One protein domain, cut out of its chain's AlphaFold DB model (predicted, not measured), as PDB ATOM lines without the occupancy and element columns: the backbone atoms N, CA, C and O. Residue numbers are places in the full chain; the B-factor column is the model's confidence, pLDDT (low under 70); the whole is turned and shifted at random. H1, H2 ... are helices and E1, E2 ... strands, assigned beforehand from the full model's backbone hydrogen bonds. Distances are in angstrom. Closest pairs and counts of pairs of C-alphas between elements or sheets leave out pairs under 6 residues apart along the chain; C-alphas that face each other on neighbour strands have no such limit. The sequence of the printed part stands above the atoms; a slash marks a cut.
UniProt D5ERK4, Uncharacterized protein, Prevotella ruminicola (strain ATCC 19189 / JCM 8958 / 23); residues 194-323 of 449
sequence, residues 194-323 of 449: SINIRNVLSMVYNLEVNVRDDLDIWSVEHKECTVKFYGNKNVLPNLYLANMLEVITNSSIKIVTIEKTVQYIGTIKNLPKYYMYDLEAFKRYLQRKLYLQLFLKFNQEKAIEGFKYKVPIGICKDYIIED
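AT A GLANCE: This is residues 194 to 323 of the 449 residues of an uncharacterized protein of Prevotella ruminicola (strain ATCC 19189 / JCM 8958 / 23) (UniProt D5ERK4). A strongly twisted four-stranded sheet has H2 and H3 crossing over one face, while H1 packs beside H3. H4 packs across H2, and H5 lies beyond H3. The printed part has 130 residues, with H1 E1 E2 H2 E3 E4 H3 H4 H5 in chain order; the sheet is E1 E2 E4 E3, antiparallel, and the class is mixed. It is compact, radius of gyration of the C-alphas 15.0 A, and flat, 47 by 42 by 23 A.

HOW THE PARTS SIT: H1, residues 197 to 205, only grazes the sheet. E1, residues 208 to 212, and E2, residues 224 to 231, form a hairpin, with N 210 and O 226 2.9 A apart, within hydrogen-bond range. H2, residues 236 to 249, touches H1 at a steep tilt of 47 degrees, closest C-alphas Val 200 and Pro 237, 6.2 A. E3, residues 254 to 258, and E4, residues 261 to 268, form a hairpin, with N 256 and O 263 within hydrogen-bond range at 2.8 A; E2 and E4 are antiparallel neighbours, with N 227 and O 266 within hydrogen-bond range at 2.9 A. E2, H2 and E3 form a split strand-helix-strand unit, E4 between its strands, with a right-handed crossover. H3, residues 279 to 297, is on the same face of the sheet E1 E2 E4 E3 as H2, and the sheet with H2 and H3 makes two layers, helices on one face of a sheet; H3 touches H1 with its residues 287 to 291 alone, at a shallow tilt of 18 degrees, opposite ways, the closest C-alphas being those of Val 204 and Gln 287, 6.1 A apart. H4, residues 300 to 308, touches H2 about perpendicular at 86 degrees, closest C-alphas Tyr 240 and Phe 307, 6.6 A. H5, residues 318 to 322, is close but not clearly touching H3. In H1 to H5 every O i to N i+4 pair is within range.

IN THESE COORDINATES: H1 begins at C-alpha 197 (-53.351, -31.698, 48.682); H3 spans 26.5 A, E2 23.0 A; H5 ends at C-alpha 322 (-43.355, -51.152, 37.730).

THE WHOLE: The farthest C-alphas, Asp 216 and Glu 301, are 48.1 A apart. The printed part has no cut; the E1 to E2 link is long. Mean pLDDT of the printed part is 71.7, with residues 212 to 224 among those under 70.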
ATOM      1  N   SER A 194     -51.913 -27.051  57.760       63.00
ATOM      2  CA  SER A 194     -52.718 -28.012  57.014       63.00
ATOM      3  C   SER A 194     -52.089 -28.295  55.653       63.00
ATOM      4  O   SER A 194     -51.507 -27.407  55.024       63.00
ATOM      5  N   ILE A 195     -52.218 -29.528  55.167       68.75
ATOM      6  CA  ILE A 195     -51.813 -29.852  53.801       68.75
ATOM      7  C   ILE A 195     -53.037 -29.718  52.920       68.75
ATOM      8  O   ILE A 195     -53.927 -30.564  52.938       68.75
ATOM      9  N   ASN A 196     -53.059 -28.673  52.101       76.12
ATOM     10  CA  ASN A 196     -53.943 -28.667  50.951       76.12
ATOM     11  C   ASN A 196     -53.311 -29.541  49.862       76.12
ATOM     12  O   ASN A 196     -52.338 -29.136  49.221       76.12
ATOM     13  N   ILE A 197     -53.867 -30.738  49.659       77.75
ATOM     14  CA  ILE A 197     -53.351 -31.698  48.682       77.75
ATOM     15  C   ILE A 197     -53.293 -31.093  47.273       77.75
ATOM     16  O   ILE A 197     -52.299 -31.296  46.590       77.75
ATOM     17  N   ARG A 198     -54.258 -30.252  46.865       82.44
ATOM     18  CA  ARG A 198     -54.246 -29.595  45.543       82.44
ATOM     19  C   ARG A 198     -53.070 -28.637  45.368       82.44
ATOM     20  O   ARG A 198     -52.519 -28.558  44.271       82.44
ATOM     21  N   ASN A 199     -52.624 -27.970  46.434       80.69
ATOM     22  CA  ASN A 199     -51.412 -27.145  46.379       80.69
ATOM     23  C   ASN A 199     -50.173 -28.014  46.131       80.69
ATOM     24  O   ASN A 199     -49.335 -27.661  45.303       80.69
ATOM     25  N   VAL A 200     -50.089 -29.175  46.788       82.06
ATOM     26  CA  VAL A 200     -48.996 -30.135  46.569       82.06
ATOM     27  C   VAL A 200     -49.056 -30.713  45.150       82.06
ATOM     28  O   VAL A 200     -48.035 -30.762  44.471       82.06
ATOM     29  N   LEU A 201     -50.246 -31.075  44.655       88.00
ATOM     30  CA  LEU A 201     -50.441 -31.559  43.283       88.00
ATOM     31  C   LEU A 201     -50.015 -30.519  42.237       88.00
ATOM     32  O   LEU A 201     -49.393 -30.876  41.235       88.00
ATOM     33  N   SER A 202     -50.296 -29.237  42.493       88.19
ATOM     34  CA  SER A 202     -49.853 -28.114  41.659       88.19
ATOM     35  C   SER A 202     -48.330 -27.977  41.636       88.19
ATOM     36  O   SER A 202     -47.744 -27.785  40.572       88.19
ATOM     37  N   MET A 203     -47.657 -28.152  42.775       87.19
ATOM     38  CA  MET A 203     -46.189 -28.152  42.819       87.19
ATOM     39  C   MET A 203     -45.593 -29.328  42.035       87.19
ATOM     40  O   MET A 203     -44.650 -29.124  41.278       87.19
ATOM     41  N   VAL A 204     -46.176 -30.530  42.145       89.75
ATOM     42  CA  VAL A 204     -45.778 -31.705  41.343       89.75
ATOM     43  C   VAL A 204     -45.998 -31.452  39.843       89.75
ATOM     44  O   VAL A 204     -45.148 -31.785  39.016       89.75
ATOM     45  N   TYR A 205     -47.110 -30.814  39.472       89.06
ATOM     46  CA  TYR A 205     -47.405 -30.462  38.081       89.06
ATOM     47  C   TYR A 205     -46.351 -29.501  37.497       89.06
ATOM     48  O   TYR A 205     -45.887 -29.673  36.365       89.06
ATOM     49  N   ASN A 206     -45.930 -28.519  38.297       88.56
ATOM     50  CA  ASN A 206     -44.971 -27.482  37.913       88.56
ATOM     51  C   ASN A 206     -43.497 -27.887  38.099       88.56
ATOM     52  O   ASN A 206     -42.631 -27.019  38.024       88.56
ATOM     53  N   LEU A 207     -43.186 -29.167  38.342       88.38
ATOM     54  CA  LEU A 207     -41.795 -29.618  38.408       88.38
ATOM     55  C   LEU A 207     -41.059 -29.291  37.104       88.38
ATOM     56  O   LEU A 207     -41.535 -29.590  36.002       88.38
ATOM     57  N   GLU A 208     -39.875 -28.712  37.249       87.62
ATOM     58  CA  GLU A 208     -38.931 -28.488  36.164       87.62
ATOM     59  C   GLU A 208     -37.823 -29.532  36.263       87.62
ATOM     60  O   GLU A 208     -37.203 -29.705  37.313       87.62
ATOM     61  N   VAL A 209     -37.567 -30.225  35.160       82.25
ATOM     62  CA  VAL A 209     -36.470 -31.183  35.037       82.25
ATOM     63  C   VAL A 209     -35.487 -30.674  33.998       82.25
ATOM     64  O   VAL A 209     -35.898 -30.224  32.932       82.25
ATOM     65  N   ASN A 210     -34.196 -30.723  34.310       79.44
ATOM     66  CA  ASN A 210     -33.140 -30.348  33.374       79.44
ATOM     67  C   ASN A 210     -32.049 -31.413  33.389       79.44
ATOM     68  O   ASN A 210     -31.676 -31.898  34.458       79.44
ATOM     69  N   VAL A 211     -31.506 -31.732  32.219       71.69
ATOM     70  CA  VAL A 211     -30.284 -32.531  32.113       71.69
ATOM     71  C   VAL A 211     -29.104 -31.574  32.181       71.69
ATOM     72  O   VAL A 211     -29.079 -30.561  31.484       71.69
ATOM     73  N   ARG A 212     -28.150 -31.871  33.056       62.47
ATOM     74  CA  ARG A 212     -26.892 -31.151  33.140       62.47
ATOM     75  C   ARG A 212     -25.895 -31.871  32.241       62.47
ATOM     76  O   ARG A 212     -25.406 -32.944  32.584       62.47
ATOM     77  N   ASP A 213     -25.641 -31.298  31.074       55.41
ATOM     78  CA  ASP A 213     -24.560 -31.743  30.199       55.41
ATOM     79  C   ASP A 213     -23.270 -31.037  30.657       55.41
ATOM     80  O   ASP A 213     -22.850 -30.033  30.084       55.41
ATOM     81  N   ASP A 214     -22.665 -31.508  31.750       49.16
ATOM     82  CA  ASP A 214     -21.330 -31.039  32.127       49.16
ATOM     83  C   ASP A 214     -20.305 -31.710  31.176       49.16
ATOM     84  O   ASP A 214     -20.038 -32.902  31.282       49.16
ATOM     85  N   LEU A 215     -19.798 -30.912  30.223       43.84
ATOM     86  CA  LEU A 215     -18.531 -31.011  29.464       43.84
ATOM     87  C   LEU A 215     -18.114 -32.390  28.896       43.84
ATOM     88  O   LEU A 215     -17.671 -33.261  29.629       43.84
ATOM     89  N   ASP A 216     -18.120 -32.521  27.560       42.41
ATOM     90  CA  ASP A 216     -17.268 -33.432  26.758       42.41
ATOM     91  C   ASP A 216     -17.098 -34.894  27.232       42.41
ATOM     92  O   ASP A 216     -16.045 -35.509  27.048       42.41
ATOM     93  N   ILE A 217     -18.138 -35.515  27.791       43.47
ATOM     94  CA  ILE A 217     -18.096 -36.939  28.149       43.47
ATOM     95  C   ILE A 217     -19.087 -37.717  27.280       43.47
ATOM     96  O   ILE A 217     -20.297 -37.701  27.486       43.47
ATOM     97  N   TRP A 218     -18.546 -38.473  26.323       44.31
ATOM     98  CA  TRP A 218     -19.256 -39.380  25.406       44.31
ATOM     99  C   TRP A 218     -19.869 -40.623  26.084       44.31
ATOM    100  O   TRP A 218     -20.118 -41.630  25.423       44.31
ATOM    101  N   SER A 219     -20.109 -40.597  27.400       47.50
ATOM    102  CA  SER A 219     -20.681 -41.732  28.128       47.50
ATOM    103  C   SER A 219     -22.015 -41.372  28.782       47.50
ATOM    104  O   SER A 219     -22.139 -40.434  29.565       47.50
ATOM    105  N   VAL A 220     -23.027 -42.171  28.449       50.25
ATOM    106  CA  VAL A 220     -24.425 -42.062  28.895       50.25
ATOM    107  C   VAL A 220     -24.562 -42.217  30.420       50.25
ATOM    108  O   VAL A 220     -25.540 -41.772  31.012       50.25
ATOM    109  N   GLU A 221     -23.564 -42.815  31.071       51.97
ATOM    110  CA  GLU A 221     -23.581 -43.169  32.495       51.97
ATOM    111  C   GLU A 221     -23.361 -41.977  33.442       51.97
ATOM    112  O   GLU A 221     -23.621 -42.102  34.634       51.97
ATOM    113  N   HIS A 222     -22.951 -40.811  32.921       52.16
ATOM    114  CA  HIS A 222     -22.584 -39.637  33.728       52.16
ATOM    115  C   HIS A 222     -23.539 -38.441  33.581       52.16
ATOM    116  O   HIS A 222     -23.261 -37.369  34.114       52.16
ATOM    117  N   LYS A 223     -24.674 -38.593  32.882       59.09
ATOM    118  CA  LYS A 223     -25.666 -37.514  32.777       59.09
ATOM    119  C   LYS A 223     -26.354 -37.289  34.123       59.09
ATOM    120  O   LYS A 223     -27.179 -38.095  34.553       59.09
ATOM    121  N   GLU A 224     -26.041 -36.172  34.771       67.56
ATOM    122  CA  GLU A 224     -26.751 -35.726  35.966       67.56
ATOM    123  C   GLU A 224     -28.051 -35.027  35.559       67.56
ATOM    124  O   GLU A 224     -28.064 -34.129  34.719       67.56
ATOM    125  N   CYS A 225     -29.173 -35.412  36.163       73.94
ATOM    126  CA  CYS A 225     -30.430 -34.694  35.988       73.94
ATOM    127  C   CYS A 225     -30.791 -33.941  37.258       73.94
ATOM    128  O   CYS A 225     -30.670 -34.454  38.369       73.94
ATOM    129  N   THR A 226     -31.275 -32.722  37.081       79.25
ATOM    130  CA  THR A 226     -31.773 -31.886  38.165       79.25
ATOM    131  C   THR A 226     -33.287 -31.825  38.104       79.25
ATOM    132  O   THR A 226     -33.871 -31.678  37.029       79.25
ATOM    133  N   VAL A 227     -33.926 -31.934  39.262       82.81
ATOM    134  CA  VAL A 227     -35.349 -31.645  39.442       82.81
ATOM    135  C   VAL A 227     -35.473 -30.422  40.332       82.81
ATOM    136  O   VAL A 227     -34.790 -30.326  41.352       82.81
ATOM    137  N   LYS A 228     -36.329 -29.476  39.956       87.69
ATOM    138  CA  LYS A 228     -36.603 -28.298  40.769       87.69
ATOM    139  C   LYS A 228     -38.077 -27.941  40.817       87.69
ATOM    140  O   LYS A 228     -38.814 -28.140  39.854       87.69
ATOM    141  N   PHE A 229     -38.494 -27.382  41.946       88.12
ATOM    142  CA  PHE A 229     -39.779 -26.704  42.076       88.12
ATOM    143  C   PHE A 229     -39.616 -25.401  42.851       88.12
ATOM    144  O   PHE A 229     -38.706 -25.246  43.674       88.12
ATOM    145  N   TYR A 230     -40.518 -24.464  42.571       85.44
ATOM    146  CA  TYR A 230     -40.587 -23.186  43.260       85.44
ATOM    147  C   TYR A 230     -41.615 -23.253  44.375       85.44
ATOM    148  O   TYR A 230     -42.688 -23.846  44.238       85.44
ATOM    149  N   GLY A 231     -41.287 -22.600  45.474       78.94
ATOM    150  CA  GLY A 231     -42.175 -22.436  46.597       78.94
ATOM    151  C   GLY A 231     -41.841 -21.181  47.383       78.94
ATOM    152  O   GLY A 231     -40.972 -20.383  47.032       78.94
ATOM    153  N   ASN A 232     -42.543 -21.045  48.493       70.81
ATOM    154  CA  ASN A 232     -42.297 -20.030  49.498       70.81
ATOM    155  C   ASN A 232     -41.495 -20.634  50.648       70.81
ATOM    156  O   ASN A 232     -41.700 -21.792  51.032       70.81
ATOM    157  N   LYS A 233     -40.609 -19.825  51.231       62.50
ATOM    158  CA  LYS A 233     -39.904 -20.200  52.455       62.50
ATOM    159  C   LYS A 233     -40.936 -20.505  53.539       62.50
ATOM    160  O   LYS A 233     -41.968 -19.844  53.610       62.50
ATOM    161  N   ASN A 234     -40.649 -21.490  54.380       58.72
ATOM    162  CA  ASN A 234     -41.449 -21.819  55.560       58.72
ATOM    163  C   ASN A 234     -42.881 -22.320  55.287       58.72
ATOM    164  O   ASN A 234     -43.618 -22.531  56.242       58.72
ATOM    165  N   VAL A 235     -43.300 -22.571  54.041       68.69
ATOM    166  CA  VAL A 235     -44.602 -23.202  53.752       68.69
ATOM    167  C   VAL A 235     -44.460 -24.720  53.859       68.69
ATOM    168  O   VAL A 235     -43.747 -25.336  53.068       68.69
ATOM    169  N   LEU A 236     -45.138 -25.324  54.841       67.56
ATOM    170  CA  LEU A 236     -44.967 -26.738  55.194       67.56
ATOM    171  C   LEU A 236     -45.175 -27.701  54.012       67.56
ATOM    172  O   LEU A 236     -44.289 -28.528  53.798       67.56
ATOM    173  N   PRO A 237     -46.228 -27.571  53.175       71.94
ATOM    174  CA  PRO A 237     -46.376 -28.382  51.962       71.94
ATOM    175  C   PRO A 237     -45.118 -28.486  51.082       71.94
ATOM    176  O   PRO A 237     -44.858 -29.550  50.522       71.94
ATOM    177  N   ASN A 238     -44.303 -27.426  51.005       75.75
ATOM    178  CA  ASN A 238     -43.079 -27.407  50.201       75.75
ATOM    179  C   ASN A 238     -42.004 -28.320  50.799       75.75
ATOM    180  O   ASN A 238     -41.339 -29.046  50.070       75.75
ATOM    181  N   LEU A 239     -41.857 -28.318  52.127       73.44
ATOM    182  CA  LEU A 239     -40.914 -29.190  52.832       73.44
ATOM    183  C   LEU A 239     -41.329 -30.662  52.730       73.44
ATOM    184  O   LEU A 239     -40.479 -31.524  52.531       73.44
ATOM    185  N   TYR A 240     -42.631 -30.954  52.788       74.81
ATOM    186  CA  TYR A 240     -43.126 -32.320  52.587       74.81
ATOM    187  C   TYR A 240     -42.861 -32.829  51.171       74.81
ATOM    188  O   TYR A 240     -42.382 -33.951  51.004       74.81
ATOM    189  N   LEU A 241     -43.103 -31.999  50.150       78.56
ATOM    190  CA  LEU A 241     -42.740 -32.349  48.778       78.56
ATOM    191  C   LEU A 241     -41.227 -32.521  48.611       78.56
ATOM    192  O   LEU A 241     -40.808 -33.474  47.959       78.56
ATOM    193  N   ALA A 242     -40.412 -31.657  49.223       78.25
ATOM    194  CA  ALA A 242     -38.958 -31.790  49.206       78.25
ATOM    195  C   ALA A 242     -38.504 -33.125  49.815       78.25
ATOM    196  O   ALA A 242     -37.743 -33.838  49.174       78.25
ATOM    197  N   ASN A 243     -39.029 -33.514  50.982       74.75
ATOM    198  CA  ASN A 243     -38.712 -34.797  51.619       74.75
ATOM    199  C   ASN A 243     -39.137 -35.996  50.752       74.75
ATOM    200  O   ASN A 243     -38.383 -36.953  50.606       74.75
ATOM    201  N   MET A 244     -40.327 -35.951  50.137       76.81
ATOM    202  CA  MET A 244     -40.750 -36.999  49.196       76.81
ATOM    203  C   MET A 244     -39.836 -37.078  47.975       76.81
ATOM    204  O   MET A 244     -39.513 -38.178  47.527       76.81
ATOM    205  N   LEU A 245     -39.423 -35.928  47.439       77.62
ATOM    206  CA  LEU A 245     -38.465 -35.874  46.346       77.62
ATOM    207  C   LEU A 245     -37.130 -36.474  46.775       77.62
ATOM    208  O   LEU A 245     -36.673 -37.352  46.062       77.62
ATOM    209  N   GLU A 246     -36.574 -36.115  47.941       76.38
ATOM    210  CA  GLU A 246     -35.316 -36.695  48.448       76.38
ATOM    211  C   GLU A 246     -35.332 -38.224  48.429       76.38
ATOM    212  O   GLU A 246     -34.368 -38.860  48.000       76.38
ATOM    213  N   VAL A 247     -36.451 -38.808  48.866       72.62
ATOM    214  CA  VAL A 247     -36.651 -40.258  48.900       72.62
ATOM    215  C   VAL A 247     -36.762 -40.840  47.487       72.62
ATOM    216  O   VAL A 247     -36.111 -41.835  47.182       72.62
ATOM    217  N   ILE A 248     -37.567 -40.233  46.609       71.88
ATOM    218  CA  ILE A 248     -37.797 -40.729  45.240       71.88
ATOM    219  C   ILE A 248     -36.546 -40.596  44.365       71.88
ATOM    220  O   ILE A 248     -36.309 -41.443  43.503       71.88
ATOM    221  N   THR A 249     -35.763 -39.538  44.562       70.94
ATOM    222  CA  THR A 249     -34.547 -39.247  43.796       70.94
ATOM    223  C   THR A 249     -33.290 -39.853  44.405       70.94
ATOM    224  O   THR A 249     -32.243 -39.829  43.758       70.94
ATOM    225  N   ASN A 250     -33.386 -40.374  45.632       72.06
ATOM    226  CA  ASN A 250     -32.255 -40.818  46.441       72.06
ATOM    227  C   ASN A 250     -31.141 -39.752  46.513       72.06
ATOM    228  O   ASN A 250     -29.958 -40.030  46.306       72.06
ATOM    229  N   SER A 251     -31.536 -38.497  46.740       71.19
ATOM    230  CA  SER A 251     -30.626 -37.348  46.731       71.19
ATOM    231  C   SER A 251     -31.060 -36.276  47.717       71.19
ATOM    232  O   SER A 251     -32.240 -35.954  47.767       71.19
ATOM    233  N   SER A 252     -30.125 -35.623  48.404       75.44
ATOM    234  CA  SER A 252     -30.438 -34.446  49.226       75.44
ATOM    235  C   SER A 252     -30.999 -33.296  48.378       75.44
ATOM    236  O   SER A 252     -30.396 -32.945  47.359       75.44
ATOM    237  N   ILE A 253     -32.098 -32.671  48.814       79.12
ATOM    238  CA  ILE A 253     -32.654 -31.477  48.169       79.12
ATOM    239  C   ILE A 253     -31.940 -30.239  48.718       79.12
ATOM    240  O   ILE A 253     -31.990 -29.927  49.906       79.12
ATOM    241  N   LYS A 254     -31.296 -29.482  47.831       82.00
ATOM    242  CA  LYS A 254     -30.726 -28.171  48.134       82.00
ATOM    243  C   LYS A 254     -31.822 -27.110  48.100       82.00
ATOM    244  O   LYS A 254     -32.545 -26.991  47.114       82.00
ATOM    245  N   ILE A 255     -31.904 -26.295  49.149       79.81
ATOM    246  CA  ILE A 255     -32.840 -25.168  49.233       79.81
ATOM    247  C   ILE A 255     -32.067 -23.876  48.965       79.81
ATOM    248  O   ILE A 255     -31.132 -23.542  49.692       79.81
ATOM    249  N   VAL A 256     -32.448 -23.146  47.919       82.00
ATOM    250  CA  VAL A 256     -31.829 -21.878  47.517       82.00
ATOM    251  C   VAL A 256     -32.883 -20.780  47.573       82.00
ATOM    252  O   VAL A 256     -33.984 -20.940  47.060       82.00
ATOM    253  N   THR A 257     -32.562 -19.654  48.207       77.88
ATOM    254  CA  THR A 257     -33.429 -18.465  48.201       77.88
ATOM    255  C   THR A 257     -32.836 -17.443  47.244       77.88
ATOM    256  O   THR A 257     -31.702 -17.017  47.445       77.88
ATOM    257  N   ILE A 258     -33.589 -17.070  46.210       74.25
ATOM    258  CA  ILE A 258     -33.212 -16.015  45.264       74.25
ATOM    259  C   ILE A 258     -34.305 -14.953  45.329       74.25
ATOM    260  O   ILE A 258     -35.461 -15.219  44.996       74.25
ATOM    261  N   GLU A 259     -33.939 -13.766  45.812       74.38
ATOM    262  CA  GLU A 259     -34.865 -12.662  46.094       74.38
ATOM    263  C   GLU A 259     -36.022 -13.089  47.020       74.38
ATOM    264  O   GLU A 259     -35.817 -13.287  48.218       74.38
ATOM    265  N   LYS A 260     -37.238 -13.241  46.472       69.25
ATOM    266  CA  LYS A 260     -38.461 -13.665  47.176       69.25
ATOM    267  C   LYS A 260     -38.913 -15.084  46.823       69.25
ATOM    268  O   LYS A 260     -39.918 -15.544  47.359       69.25
ATOM    269  N   THR A 261     -38.192 -15.777  45.946       74.00
ATOM    270  CA  THR A 261     -38.573 -17.108  45.468       74.00
ATOM    271  C   THR A 261     -37.660 -18.158  46.087       74.00
ATOM    272  O   THR A 261     -36.433 -18.044  46.027       74.00
ATOM    273  N   VAL A 262     -38.245 -19.201  46.680       81.25
ATOM    274  CA  VAL A 262     -37.482 -20.348  47.177       81.25
ATOM    275  C   VAL A 262     -37.486 -21.445  46.132       81.25
ATOM    276  O   VAL A 262     -38.534 -21.855  45.641       81.25
ATOM    277  N   GLN A 263     -36.293 -21.918  45.801       86.31
ATOM    278  CA  GLN A 263     -36.058 -23.018  44.884       86.31
ATOM    279  C   GLN A 263     -35.610 -24.241  45.673       86.31
ATOM    280  O   GLN A 263     -34.690 -24.167  46.489       86.31
ATOM    281  N   TYR A 264     -36.247 -25.369  45.399       83.44
ATOM    282  CA  TYR A 264     -35.872 -26.678  45.919       83.44
ATOM    283  C   TYR A 264     -35.266 -27.468  44.767       83.44
ATOM    284  O   TYR A 264     -35.938 -27.642  43.755       83.44
ATOM    285  N   ILE A 265     -34.011 -27.898  44.891       84.44
ATOM    286  CA  ILE A 265     -33.226 -28.487  43.799       84.44
ATOM    287  C   ILE A 265     -32.687 -29.851  44.231       84.44
ATOM    288  O   ILE A 265     -31.926 -29.935  45.190       84.44
ATOM    289  N   GLY A 266     -33.049 -30.910  43.514       79.12
ATOM    290  CA  GLY A 266     -32.522 -32.264  43.697       79.12
ATOM    291  C   GLY A 266     -31.675 -32.718  42.524       79.12
ATOM    292  O   GLY A 266     -31.976 -32.360  41.385       79.12
ATOM    293  N   THR A 267     -30.661 -33.540  42.793       78.25
ATOM    294  CA  THR A 267     -29.814 -34.154  41.760       78.25
ATOM    295  C   THR A 267     -30.066 -35.650  41.713       78.25
ATOM    296  O   THR A 267     -29.728 -36.370  42.644       78.25
ATOM    297  N   ILE A 268     -30.628 -36.131  40.616       72.31
ATOM    298  CA  ILE A 268     -31.019 -37.528  40.458       72.31
ATOM    299  C   ILE A 268     -29.810 -38.319  39.975       72.31
ATOM    300  O   ILE A 268     -29.287 -38.069  38.890       72.31
ATOM    301  N   LYS A 269     -29.385 -39.284  40.793       63.28
ATOM    302  CA  LYS A 269     -28.318 -40.234  40.465       63.28
ATOM    303  C   LYS A 269     -28.959 -41.547  40.002       63.28
ATOM    304  O   LYS A 269     -29.908 -42.007  40.628       63.28
ATOM    305  N   ASN A 270     -28.436 -42.160  38.937       60.50
ATOM    306  CA  ASN A 270     -28.866 -43.470  38.408       60.50
ATOM    307  C   ASN A 270     -30.287 -43.510  37.807       60.50
ATOM    308  O   ASN A 270     -31.171 -44.238  38.259       60.50
ATOM    309  N   LEU A 271     -30.502 -42.741  36.744       61.91
ATOM    310  CA  LEU A 271     -31.720 -42.789  35.932       61.91
ATOM    311  C   LEU A 271     -31.867 -44.122  35.168       61.91
ATOM    312  O   LEU A 271     -30.875 -44.614  34.624       61.91
ATOM    313  N   PRO A 272     -33.082 -44.701  35.039       57.97
ATOM    314  CA  PRO A 272     -33.297 -45.807  34.111       57.97
ATOM    315  C   PRO A 272     -32.911 -45.380  32.685       57.97
ATOM    316  O   PRO A 272     -33.353 -44.328  32.220       57.97
ATOM    317  N   LYS A 273     -32.101 -46.195  31.990       57.62
ATOM    318  CA  LYS A 273     -31.443 -45.843  30.709       57.62
ATOM    319  C   LYS A 273     -32.389 -45.297  29.626       57.62
ATOM    320  O   LYS A 273     -31.974 -44.496  28.799       57.62
ATOM    321  N   TYR A 274     -33.660 -45.691  29.640       57.69
ATOM    322  CA  TYR A 274     -34.668 -45.273  28.663       57.69
ATOM    323  C   TYR A 274     -35.286 -43.885  28.933       57.69
ATOM    324  O   TYR A 274     -35.886 -43.317  28.030       57.69
ATOM    325  N   TYR A 275     -35.113 -43.303  30.128       58.28
ATOM    326  CA  TYR A 275     -35.544 -41.928  30.440       58.28
ATOM    327  C   TYR A 275     -34.442 -40.880  30.219       58.28
ATOM    328  O   TYR A 275     -34.705 -39.686  30.307       58.28
ATOM    329  N   MET A 276     -33.210 -41.309  29.921       55.09
ATOM    330  CA  MET A 276     -32.048 -40.420  29.780       55.09
ATOM    331  C   MET A 276     -32.078 -39.536  28.519       55.09
ATOM    332  O   MET A 276     -31.254 -38.631  28.402       55.09
ATOM    333  N   TYR A 277     -33.015 -39.775  27.594       54.66
ATOM    334  CA  TYR A 277     -33.069 -39.106  26.285       54.66
ATOM    335  C   TYR A 277     -34.333 -38.269  26.045       54.66
ATOM    336  O   TYR A 277     -34.391 -37.551  25.051       54.66
ATOM    337  N   ASP A 278     -35.320 -38.321  26.945       69.38
ATOM    338  CA  ASP A 278     -36.562 -37.550  26.836       69.38
ATOM    339  C   ASP A 278     -36.914 -36.909  28.190       69.38
ATOM    340  O   ASP A 278     -37.347 -37.572  29.138       69.38
ATOM    341  N   LEU A 279     -36.717 -35.587  28.267       72.44
ATOM    342  CA  LEU A 279     -37.031 -34.766  29.438       72.44
ATOM    343  C   LEU A 279     -38.517 -34.830  29.816       72.44
ATOM    344  O   LEU A 279     -38.846 -34.810  31.002       72.44
ATOM    345  N   GLU A 280     -39.412 -34.927  28.835       75.19
ATOM    346  CA  GLU A 280     -40.854 -34.986  29.068       75.19
ATOM    347  C   GLU A 280     -41.250 -36.361  29.619       75.19
ATOM    348  O   GLU A 280     -41.980 -36.450  30.611       75.19
ATOM    349  N   ALA A 281     -40.695 -37.445  29.070       74.00
ATOM    350  CA  ALA A 281     -40.873 -38.784  29.633       74.00
ATOM    351  C   ALA A 281     -40.325 -38.881  31.066       74.00
ATOM    352  O   ALA A 281     -40.956 -39.487  31.939       74.00
ATOM    353  N   PHE A 282     -39.181 -38.249  31.340       76.56
ATOM    354  CA  PHE A 282     -38.610 -38.195  32.681       76.56
ATOM    355  C   PHE A 282     -39.477 -37.398  33.661       76.56
ATOM    356  O   PHE A 282     -39.735 -37.851  34.782       76.56
ATOM    357  N   LYS A 283     -39.992 -36.242  33.231       83.75
ATOM    358  CA  LYS A 283     -40.949 -35.457  34.012       83.75
ATOM    359  C   LYS A 283     -42.176 -36.295  34.369       83.75
ATOM    360  O   LYS A 283     -42.539 -36.368  35.543       83.75
ATOM    361  N   ARG A 284     -42.763 -36.994  33.392       82.00
ATOM    362  CA  ARG A 284     -43.919 -37.883  33.606       82.00
ATOM    363  C   ARG A 284     -43.606 -39.034  34.553       82.00
ATOM    364  O   ARG A 284     -44.441 -39.372  35.388       82.00
ATOM    365  N   TYR A 285     -42.409 -39.613  34.478       81.06
ATOM    366  CA  TYR A 285     -41.955 -40.639  35.420       81.06
ATOM    367  C   TYR A 285     -41.949 -40.130  36.870       81.06
ATOM    368  O   TYR A 285     -42.533 -40.774  37.747       81.06
ATOM    369  N   LEU A 286     -41.350 -38.960  37.123       81.94
ATOM    370  CA  LEU A 286     -41.325 -38.359  38.459       81.94
ATOM    371  C   LEU A 286     -42.730 -37.989  38.937       81.94
ATOM    372  O   LEU A 286     -43.103 -38.318  40.063       81.94
ATOM    373  N   GLN A 287     -43.528 -37.361  38.073       88.12
ATOM    374  CA  GLN A 287     -44.912 -37.001  38.372       88.12
ATOM    375  C   GLN A 287     -45.749 -38.230  38.722       88.12
ATOM    376  O   GLN A 287     -46.441 -38.216  39.735       88.12
ATOM    377  N   ARG A 288     -45.636 -39.329  37.965       86.19
ATOM    378  CA  ARG A 288     -46.324 -40.592  38.266       86.19
ATOM    379  C   ARG A 288     -45.940 -41.123  39.644       86.19
ATOM    380  O   ARG A 288     -46.833 -41.427  40.432       86.19
ATOM    381  N   LYS A 289     -44.639 -41.199  39.958       82.62
ATOM    382  CA  LYS A 289     -44.166 -41.648  41.280       82.62
ATOM    383  C   LYS A 289     -44.729 -40.777  42.405       82.62
ATOM    384  O   LYS A 289     -45.251 -41.309  43.381       82.62
ATOM    385  N   LEU A 290     -44.685 -39.455  42.247       86.50
ATOM    386  CA  LEU A 290     -45.173 -38.502  43.245       86.50
ATOM    387  C   LEU A 290     -46.694 -38.550  43.416       86.50
ATOM    388  O   LEU A 290     -47.172 -38.607  44.546       86.50
ATOM    389  N   TYR A 291     -47.464 -38.567  42.326       88.62
ATOM    390  CA  TYR A 291     -48.924 -38.641  42.388       88.62
ATOM    391  C   TYR A 291     -49.401 -39.955  43.004       88.62
ATOM    392  O   TYR A 291     -50.251 -39.931  43.894       88.62
ATOM    393  N   LEU A 292     -48.828 -41.093  42.602       84.81
ATOM    394  CA  LEU A 292     -49.151 -42.383  43.212       84.81
ATOM    395  C   LEU A 292     -48.801 -42.390  44.703       84.81
ATOM    396  O   LEU A 292     -49.626 -42.799  45.516       84.81
ATOM    397  N   GLN A 293     -47.624 -41.882  45.085       81.25
ATOM    398  CA  GLN A 293     -47.232 -41.781  46.491       81.25
ATOM    399  C   GLN A 293     -48.230 -40.935  47.294       81.25
ATOM    400  O   GLN A 293     -48.682 -41.362  48.357       81.25
ATOM    401  N   LEU A 294     -48.612 -39.768  46.769       82.19
ATOM    402  CA  LEU A 294     -49.598 -38.889  47.387       82.19
ATOM    403  C   LEU A 294     -50.941 -39.608  47.557       82.19
ATOM    404  O   LEU A 294     -51.382 -39.825  48.674       82.19
ATOM    405  N   PHE A 295     -51.588 -40.073  46.498       83.56
ATOM    406  CA  PHE A 295     -52.947 -40.613  46.632       83.56
ATOM    407  C   PHE A 295     -53.023 -41.994  47.312       83.56
ATOM    408  O   PHE A 295     -54.036 -42.334  47.938       83.56
ATOM    409  N   LEU A 296     -51.972 -42.816  47.222       77.94
ATOM    410  CA  LEU A 296     -51.980 -44.160  47.807       77.94
ATOM    411  C   LEU A 296     -51.519 -44.190  49.265       77.94
ATOM    412  O   LEU A 296     -51.974 -45.059  50.012       77.94
ATOM    413  N   LYS A 297     -50.620 -43.282  49.666       74.00
ATOM    414  CA  LYS A 297     -49.957 -43.310  50.979       74.00
ATOM    415  C   LYS A 297     -50.147 -42.046  51.812       74.00
ATOM    416  O   LYS A 297     -49.711 -42.048  52.962       74.00
ATOM    417  N   PHE A 298     -50.795 -41.001  51.290       74.31
ATOM    418  CA  PHE A 298     -51.070 -39.806  52.082       74.31
ATOM    419  C   PHE A 298     -51.911 -40.142  53.311       74.31
ATOM    420  O   PHE A 298     -52.982 -40.741  53.234       74.31
ATOM    421  N   ASN A 299     -51.391 -39.725  54.453       70.94
ATOM    422  CA  ASN A 299     -52.058 -39.748  55.735       70.94
ATOM    423  C   ASN A 299     -51.705 -38.416  56.401       70.94
ATOM    424  O   ASN A 299     -50.524 -38.093  56.521       70.94
ATOM    425  N   GLN A 300     -52.718 -37.643  56.795       71.69
ATOM    426  CA  GLN A 300     -52.537 -36.300  57.344       71.69
ATOM    427  C   GLN A 300     -51.680 -36.307  58.618       71.69
ATOM    428  O   GLN A 300     -50.812 -35.454  58.759       71.69
ATOM    429  N   GLU A 301     -51.875 -37.276  59.514       70.81
ATOM    430  CA  GLU A 301     -51.097 -37.404  60.753       70.81
ATOM    431  C   GLU A 301     -49.633 -37.726  60.449       70.81
ATOM    432  O   GLU A 301     -48.742 -37.038  60.940       70.81
ATOM    433  N   LYS A 302     -49.369 -38.685  59.552       66.94
ATOM    434  CA  LYS A 302     -47.998 -39.015  59.120       66.94
ATOM    435  C   LYS A 302     -47.332 -37.884  58.353       66.94
ATOM    436  O   LYS A 302     -46.120 -37.715  58.428       66.94
ATOM    437  N   ALA A 303     -48.104 -37.119  57.592       67.25
ATOM    438  CA  ALA A 303     -47.588 -35.955  56.902       67.25
ATOM    439  C   ALA A 303     -47.247 -34.840  57.904       67.25
ATOM    440  O   ALA A 303     -46.224 -34.181  57.740       67.25
ATOM    441  N   ILE A 304     -48.028 -34.713  58.990       69.94
ATOM    442  CA  ILE A 304     -47.696 -33.861  60.136       69.94
ATOM    443  C   ILE A 304     -46.425 -34.336  60.851       69.94
ATOM    444  O   ILE A 304     -45.551 -33.519  61.133       69.94
ATOM    445  N   GLU A 305     -46.267 -35.638  61.098       71.25
ATOM    446  CA  GLU A 305     -45.019 -36.205  61.631       71.25
ATOM    447  C   GLU A 305     -43.827 -35.929  60.701       71.25
ATOM    448  O   GLU A 305     -42.774 -35.495  61.168       71.25
ATOM    449  N   GLY A 306     -44.030 -36.067  59.387       65.56
ATOM    450  CA  GLY A 306     -43.068 -35.744  58.328       65.56
ATOM    451  C   GLY A 306     -42.628 -34.282  58.283       65.56
ATOM    452  O   GLY A 306     -41.632 -33.968  57.628       65.56
ATOM    453  N   PHE A 307     -43.343 -33.388  58.975       72.31
ATOM    454  CA  PHE A 307     -42.909 -32.012  59.193       72.31
ATOM    455  C   PHE A 307     -42.004 -31.854  60.406       72.31
ATOM    456  O   PHE A 307     -41.132 -30.991  60.366       72.31
ATOM    457  N   LYS A 308     -42.193 -32.654  61.461       77.12
ATOM    458  CA  LYS A 308     -41.408 -32.579  62.704       77.12
ATOM    459  C   LYS A 308     -40.004 -33.158  62.523       77.12
ATOM    460  O   LYS A 308     -39.035 -32.661  63.096       77.12
ATOM    461  N   TYR A 309     -39.903 -34.209  61.718       74.81
ATOM    462  CA  TYR A 309     -38.666 -34.899  61.372       74.81
ATOM    463  C   TYR A 309     -38.815 -35.559  59.998       74.81
ATOM    464  O   TYR A 309     -39.925 -35.821  59.538       74.81
ATOM    465  N   LYS A 310     -37.696 -35.835  59.324       67.75
ATOM    466  CA  LYS A 310     -37.652 -36.635  58.104       67.75
ATOM    467  C   LYS A 310     -38.172 -38.027  58.440       67.75
ATOM    468  O   LYS A 310     -37.459 -38.866  58.987       67.75
ATOM    469  N   VAL A 311     -39.441 -38.256  58.130       60.19
ATOM    470  CA  VAL A 311     -40.028 -39.588  58.183       60.19
ATOM    471  C   VAL A 311     -39.399 -40.390  57.044       60.19
ATOM    472  O   VAL A 311     -39.357 -39.885  55.919       60.19
ATOM    473  N   PRO A 312     -38.927 -41.626  57.278       55.91
ATOM    474  CA  PRO A 312     -38.686 -42.550  56.184       55.91
ATOM    475  C   PRO A 312     -40.031 -42.789  55.494       55.91
ATOM    476  O   PRO A 312     -40.854 -43.595  55.933       55.91
ATOM    477  N   ILE A 313     -40.308 -42.011  54.448       57.31
ATOM    478  CA  ILE A 313     -41.514 -42.172  53.652       57.31
ATOM    479  C   ILE A 313     -41.327 -43.494  52.924       57.31
ATOM    480  O   ILE A 313     -40.539 -43.593  51.987       57.31
ATOM    481  N   GLY A 314     -42.016 -44.534  53.394       51.84
ATOM    482  CA  GLY A 314     -42.026 -45.816  52.706       51.84
ATOM    483  C   GLY A 314     -42.433 -45.583  51.256       51.84
ATOM    484  O   GLY A 314     -43.525 -45.067  50.993       51.84
ATOM    485  N   ILE A 315     -41.546 -45.931  50.327       58.88
ATOM    486  CA  ILE A 315     -41.833 -45.870  48.898       58.88
ATOM    487  C   ILE A 315     -43.039 -46.781  48.665       58.88
ATOM    488  O   ILE A 315     -43.109 -47.890  49.208       58.88
ATOM    489  N   CYS A 316     -44.045 -46.306  47.929       55.72
ATOM    490  CA  CYS A 316     -45.106 -47.186  47.472       55.72
ATOM    491  C   CYS A 316     -44.436 -48.348  46.738       55.72
ATOM    492  O   CYS A 316     -43.769 -48.109  45.738       55.72
ATOM    493  N   LYS A 317     -44.551 -49.564  47.300       55.59
ATOM    494  CA  LYS A 317     -43.834 -50.754  46.823       55.59
ATOM    495  C   LYS A 317     -43.889 -50.806  45.299       55.59
ATOM    496  O   LYS A 317     -44.975 -50.659  44.730       55.59
ATOM    497  N   ASP A 318     -42.733 -51.038  44.690       54.41
ATOM    498  CA  ASP A 318     -42.529 -50.874  43.255       54.41
ATOM    499  C   ASP A 318     -43.499 -51.696  42.392       54.41
ATOM    500  O   ASP A 318     -43.771 -51.285  41.276       54.41
ATOM    501  N   TYR A 319     -44.150 -52.746  42.911       56.19
ATOM    502  CA  TYR A 319     -45.092 -53.565  42.134       56.19
ATOM    503  C   TYR A 319     -46.217 -52.774  41.434       56.19
ATOM    504  O   TYR A 319     -46.573 -53.129  40.323       56.19
ATOM    505  N   ILE A 320     -46.763 -51.694  42.022       60.16
ATOM    506  CA  ILE A 320     -47.779 -50.850  41.343       60.16
ATOM    507  C   ILE A 320     -47.128 -49.899  40.327       60.16
ATOM    508  O   ILE A 320     -47.740 -49.520  39.335       60.16
ATOM    509  N   ILE A 321     -45.898 -49.460  40.599       60.47
ATOM    510  CA  ILE A 321     -45.183 -48.454  39.803       60.47
ATOM    511  C   ILE A 321     -44.489 -49.091  38.586       60.47
ATOM    512  O   ILE A 321     -44.342 -48.436  37.550       60.47
ATOM    513  N   GLU A 322     -44.052 -50.339  38.728       66.31
ATOM    514  CA  GLU A 322     -43.355 -51.152  37.730       66.31
ATOM    515  C   GLU A 322     -44.308 -51.968  36.855       66.31
ATOM    516  O   GLU A 322     -43.908 -52.385  35.769       66.31
ATOM    517  N   ASP A 323     -45.563 -52.153  37.281       78.81
ATOM    518  CA  ASP A 323     -46.609 -52.758  36.460       78.81
ATOM    519  C   ASP A 323     -46.772 -51.970  35.149       78.81
ATOM    520  O   ASP A 323     -47.038 -50.760  35.140       78.81
TER     521      ASP A 323